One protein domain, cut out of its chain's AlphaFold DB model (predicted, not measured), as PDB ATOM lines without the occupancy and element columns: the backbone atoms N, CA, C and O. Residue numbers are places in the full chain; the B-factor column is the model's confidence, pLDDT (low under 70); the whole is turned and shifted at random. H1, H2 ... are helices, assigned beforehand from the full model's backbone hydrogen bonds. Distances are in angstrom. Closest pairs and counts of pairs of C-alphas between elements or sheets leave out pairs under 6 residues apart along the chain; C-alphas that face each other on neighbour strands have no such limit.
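AT A GLANCE: This is residues 146 to 186 of the 323 residues of the protein "HIT-type domain-containing protein" of Puccinia graminis f. sp. tritici (UniProt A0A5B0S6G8). Three helices follow one another round a flat, open arch with an empty middle: H1 and H2 make one side, H3 makes the other, and residues 169 to 172 bridge the two sides. H1 sits near the first turns of H2, while H3 is a separate arm that meets neither of them. The printed part has 41 residues with three named helices, in the order H1, H2, H3, and no named strand; its class is all helix. The whole is loose, with a radius of gyration of the C-alphas of 12.5 A, and spans 33 by 26 by 10 A.

IN THESE COORDINATES: H1 is residues 147 to 152, 8.7 A from first to last C-alpha, and begins at C-alpha 147 (-29.479, 9.564, 41.590). H2, the longest helix, is residues 156 to 168 and measures 18.1 A; its C-alpha 168 is at (-37.701, 12.960, 21.429). H3 is residues 173 to 183, measures 15.3 A and ends at C-alpha 183 (-37.100, 25.723, 42.612).

HOW THE PARTS SIT: H1 and H2 are close but not clearly touching, their closest C-alphas being those of Leu 151 and Ile 159, 7.4 A apart. They run opposite ways at a steep tilt of 50 degrees. H3 is apart from H1 and from H2. In H1, H2 and H3 every O i to N i+4 pair is within hydrogen-bond range.

THE WHOLE: The two C-alphas farthest apart are those of Asp 157 and Asp 186, at 35.0 A. The printed part has no cut, and both links between helices are tight. Residues 172 to 186, of which 173 to 183 belong to H3, stand free. The mean pLDDT of the printed part is 79.8, and residues 183 to 186 are under 70.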
ATOM      1  N   SER A 146     -29.067   9.325  46.490       83.69
ATOM      2  CA  SER A 146     -28.309   9.402  45.247       83.69
ATOM      3  C   SER A 146     -29.228   9.243  44.033       83.69
ATOM      4  O   SER A 146     -30.337   8.716  44.123       83.69
ATOM      5  N   LYS A 147     -28.748   9.673  42.861       83.38
ATOM      6  CA  LYS A 147     -29.479   9.564  41.590       83.38
ATOM      7  C   LYS A 147     -30.024   8.151  41.350       83.38
ATOM      8  O   LYS A 147     -31.181   8.003  40.979       83.38
ATOM      9  N   ASP A 148     -29.197   7.133  41.557       81.25
ATOM     10  CA  ASP A 148     -29.560   5.752  41.239       81.25
ATOM     11  C   ASP A 148     -30.568   5.181  42.253       81.25
ATOM     12  O   ASP A 148     -31.423   4.380  41.889       81.25
ATOM     13  N   GLU A 149     -30.531   5.645  43.506       84.62
ATOM     14  CA  GLU A 149     -31.526   5.301  44.532       84.62
ATOM     15  C   GLU A 149     -32.875   5.972  44.254       84.62
ATOM     16  O   GLU A 149     -33.908   5.328  44.397       84.62
ATOM     17  N   LEU A 150     -32.870   7.229  43.789       84.00
ATOM     18  CA  LEU A 150     -34.075   7.936  43.338       84.00
ATOM     19  C   LEU A 150     -34.719   7.238  42.135       84.00
ATOM     20  O   LEU A 150     -35.935   7.071  42.093       84.00
ATOM     21  N   LEU A 151     -33.902   6.785  41.180       80.75
ATOM     22  CA  LEU A 151     -34.370   6.007  40.032       80.75
ATOM     23  C   LEU A 151     -34.870   4.614  40.437       80.75
ATOM     24  O   LEU A 151     -35.781   4.102  39.802       80.75
ATOM     25  N   GLY A 152     -34.352   4.029  41.519       83.06
ATOM     26  CA  GLY A 152     -34.816   2.743  42.045       83.06
ATOM     27  C   GLY A 152     -36.252   2.742  42.586       83.06
ATOM     28  O   GLY A 152     -36.844   1.671  42.706       83.06
ATOM     29  N   PHE A 153     -36.827   3.913  42.888       82.75
ATOM     30  CA  PHE A 153     -38.243   4.051  43.265       82.75
ATOM     31  C   PHE A 153     -39.193   4.092  42.061       82.75
ATOM     32  O   PHE A 153     -40.400   3.914  42.227       82.75
ATOM     33  N   LEU A 154     -38.664   4.328  40.860       80.81
ATOM     34  CA  LEU A 154     -39.419   4.335  39.611       80.81
ATOM     35  C   LEU A 154     -39.357   2.945  38.971       80.81
ATOM     36  O   LEU A 154     -38.366   2.223  39.096       80.81
ATOM     37  N   THR A 155     -40.413   2.551  38.264       86.81
ATOM     38  CA  THR A 155     -40.362   1.307  37.487       86.81
ATOM     39  C   THR A 155     -39.502   1.492  36.240       86.81
ATOM     40  O   THR A 155     -39.397   2.590  35.693       86.81
ATOM     41  N   GLN A 156     -38.916   0.400  35.749       83.31
ATOM     42  CA  GLN A 156     -38.088   0.427  34.541       83.31
ATOM     43  C   GLN A 156     -38.843   1.023  33.337       83.31
ATOM     44  O   GLN A 156     -38.288   1.841  32.610       83.31
ATOM     45  N   ASP A 157     -40.137   0.718  33.203       84.56
ATOM     46  CA  ASP A 157     -41.000   1.266  32.150       84.56
ATOM     47  C   ASP A 157     -41.174   2.795  32.258       84.56
ATOM     48  O   ASP A 157     -41.248   3.492  31.247       84.56
ATOM     49  N   GLN A 158     -41.224   3.343  33.480       87.12
ATOM     50  CA  GLN A 158     -41.324   4.792  33.710       87.12
ATOM     51  C   GLN A 158     -40.020   5.512  33.366       87.12
ATOM     52  O   GLN A 158     -40.054   6.616  32.820       87.12
ATOM     53  N   ILE A 159     -38.882   4.884  33.668       86.38
ATOM     54  CA  ILE A 159     -37.553   5.410  33.338       86.38
ATOM     55  C   ILE A 159     -37.368   5.428  31.819       86.38
ATOM     56  O   ILE A 159     -36.973   6.448  31.261       86.38
ATOM     57  N   GLU A 160     -37.722   4.339  31.137       88.50
ATOM     58  CA  GLU A 160     -37.616   4.243  29.677       88.50
ATOM     59  C   GLU A 160     -38.550   5.225  28.962       88.50
ATOM     60  O   GLU A 160     -38.153   5.856  27.981       88.50
ATOM     61  N   GLU A 161     -39.772   5.415  29.465       86.38
ATOM     62  CA  GLU A 161     -40.703   6.409  28.926       86.38
ATOM     63  C   GLU A 161     -40.196   7.844  29.135       86.38
ATOM     64  O   GLU A 161     -40.359   8.699  28.258       86.38
ATOM     65  N   PHE A 162     -39.551   8.119  30.271       84.56
ATOM     66  CA  PHE A 162     -38.892   9.398  30.516       84.56
ATOM     67  C   PHE A 162     -37.708   9.611  29.564       84.56
ATOM     68  O   PHE A 162     -37.658  10.635  28.882       84.56
ATOM     69  N   ASP A 163     -36.809   8.634  29.433       84.81
ATOM     70  CA  ASP A 163     -35.651   8.704  28.532       84.81
ATOM     71  C   ASP A 163     -36.074   8.849  27.065       84.81
ATOM     72  O   ASP A 163     -35.453   9.602  26.299       84.81
ATOM     73  N   ARG A 164     -37.175   8.194  26.672       87.94
ATOM     74  CA  ARG A 164     -37.802   8.368  25.359       87.94
ATOM     75  C   ARG A 164     -38.237   9.816  25.163       87.94
ATOM     76  O   ARG A 164     -37.856  10.403  24.156       87.94
ATOM     77  N   LYS A 165     -38.969  10.402  26.118       84.88
ATOM     78  CA  LYS A 165     -39.445  11.799  26.055       84.88
ATOM     79  C   LYS A 165     -38.316  12.829  26.056       84.88
ATOM     80  O   LYS A 165     -38.398  13.819  25.330       84.88
ATOM     81  N   VAL A 166     -37.253  12.594  26.830       85.06
ATOM     82  CA  VAL A 166     -36.035  13.424  26.816       85.06
ATOM     83  C   VAL A 166     -35.377  13.369  25.436       85.06
ATOM     84  O   VAL A 166     -34.993  14.402  24.892       85.06
ATOM     85  N   SER A 167     -35.278  12.173  24.849       84.56
ATOM     86  CA  SER A 167     -34.634  11.960  23.548       84.56
ATOM     87  C   SER A 167     -35.458  12.490  22.373       84.56
ATOM     88  O   SER A 167     -34.888  12.962  21.390       84.56
ATOM     89  N   THR A 168     -36.791  12.423  22.454       84.50
ATOM     90  CA  THR A 168     -37.701  12.960  21.429       84.50
ATOM     91  C   THR A 168     -37.928  14.465  21.561       84.50
ATOM     92  O   THR A 168     -38.430  15.076  20.620       84.50
ATOM     93  N   GLY A 169     -37.536  15.077  22.685       77.69
ATOM     94  CA  GLY A 169     -37.755  16.502  22.943       77.69
ATOM     95  C   GLY A 169     -39.227  16.856  23.178       77.69
ATOM     96  O   GLY A 169     -39.613  18.004  22.993       77.69
ATOM     97  N   GLU A 170     -40.049  15.877  23.572       78.88
ATOM     98  CA  GLU A 170     -41.477  16.047  23.897       78.88
ATOM     99  C   GLU A 170     -41.705  16.592  25.316       78.88
ATOM    100  O   GLU A 170     -42.845  16.724  25.761       78.88
ATOM    101  N   LEU A 171     -40.636  16.880  26.061       78.12
ATOM    102  CA  LEU A 171     -40.748  17.551  27.348       78.12
ATOM    103  C   LEU A 171     -41.013  19.035  27.117       78.12
ATOM    104  O   LEU A 171     -40.193  19.701  26.488       78.12
ATOM    105  N   ASP A 172     -42.125  19.544  27.650       77.56
ATOM    106  CA  ASP A 172     -42.477  20.955  27.529       77.56
ATOM    107  C   ASP A 172     -41.340  21.825  28.096       77.56
ATOM    108  O   ASP A 172     -41.106  21.832  29.313       77.56
ATOM    109  N   PRO A 173     -40.611  22.570  27.244       76.25
ATOM    110  CA  PRO A 173     -39.478  23.371  27.689       76.25
ATOM    111  C   PRO A 173     -39.933  24.464  28.658       76.25
ATOM    112  O   PRO A 173     -39.220  24.773  29.609       76.25
ATOM    113  N   ASP A 174     -41.155  24.970  28.482       76.88
ATOM    114  CA  ASP A 174     -41.775  25.948  29.373       76.88
ATOM    115  C   ASP A 174     -42.048  25.364  30.765       76.88
ATOM    116  O   ASP A 174     -41.863  26.055  31.765       76.88
ATOM    117  N   PHE A 175     -42.420  24.082  30.856       79.44
ATOM    118  CA  PHE A 175     -42.621  23.396  32.134       79.44
ATOM    119  C   PHE A 175     -41.293  23.178  32.869       79.44
ATOM    120  O   PHE A 175     -41.196  23.457  34.066       79.44
ATOM    121  N   ILE A 176     -40.246  22.737  32.161       79.25
ATOM    122  CA  ILE A 176     -38.906  22.563  32.742       79.25
ATOM    123  C   ILE A 176     -38.350  23.912  33.202       79.25
ATOM    124  O   ILE A 176     -37.870  24.029  34.325       79.25
ATOM    125  N   GLN A 177     -38.449  24.943  32.361       73.25
ATOM    126  CA  GLN A 177     -37.973  26.287  32.673       73.25
ATOM    127  C   GLN A 177     -38.735  26.881  33.864       73.25
ATOM    128  O   GLN A 177     -38.114  27.449  34.759       73.25
ATOM    129  N   ALA A 178     -40.061  26.719  33.913       75.69
ATOM    130  CA  ALA A 178     -40.874  27.163  35.042       75.69
ATOM    131  C   ALA A 178     -40.511  26.422  36.335       75.69
ATOM    132  O   ALA A 178     -40.394  27.060  37.377       75.69
ATOM    133  N   THR A 179     -40.267  25.110  36.265       76.56
ATOM    134  CA  THR A 179     -39.868  24.301  37.428       76.56
ATOM    135  C   THR A 179     -38.479  24.696  37.927       76.56
ATOM    136  O   THR A 179     -38.301  24.940  39.114       76.56
ATOM    137  N   ILE A 180     -37.500  24.841  37.027       75.69
ATOM    138  CA  ILE A 180     -36.145  25.288  37.383       75.69
ATOM    139  C   ILE A 180     -36.189  26.689  37.993       75.69
ATOM    140  O   ILE A 180     -35.572  26.910  39.022       75.69
ATOM    141  N   ASN A 181     -36.941  27.624  37.416       73.44
ATOM    142  CA  ASN A 181     -37.022  28.989  37.938       73.44
ATOM    143  C   ASN A 181     -37.809  29.088  39.259       73.44
ATOM    144  O   ASN A 181     -37.593  30.024  40.022       73.44
ATOM    145  N   ALA A 182     -38.742  28.165  39.517       71.62
ATOM    146  CA  ALA A 182     -39.498  28.111  40.768       71.62
ATOM    147  C   ALA A 182     -38.689  27.477  41.908       71.62
ATOM    148  O   ALA A 182     -38.768  27.946  43.041       71.62
ATOM    149  N   GLN A 183     -37.903  26.436  41.614       64.94
ATOM    150  CA  GLN A 183     -37.100  25.723  42.612       64.94
ATOM    151  C   GLN A 183     -35.689  26.296  42.788       64.94
ATOM    152  O   GLN A 183     -35.090  26.142  43.850       64.94
ATOM    153  N   CYS A 184     -35.139  26.946  41.767       61.06
ATOM    154  CA  CYS A 184     -33.883  27.676  41.845       61.06
ATOM    155  C   CYS A 184     -34.208  29.167  41.906       61.06
ATOM    156  O   CYS A 184     -34.277  29.839  40.876       61.06
ATOM    157  N   GLU A 185     -34.410  29.689  43.117       63.31
ATOM    158  CA  GLU A 185     -34.366  31.137  43.317       63.31
ATOM    159  C   GLU A 185     -33.049  31.694  42.764       63.31
ATOM    160  O   GLU A 185     -32.018  31.009  42.761       63.31
ATOM    161  N   ASP A 186     -33.093  32.944  42.283       68.88
ATOM    162  CA  ASP A 186     -31.888  33.630  41.828       68.88
ATOM    163  C   ASP A 186     -30.821  33.492  42.915       68.88
ATOM    164  O   ASP A 186     -31.092  33.808  44.080       68.88
TER     165      ASP A 186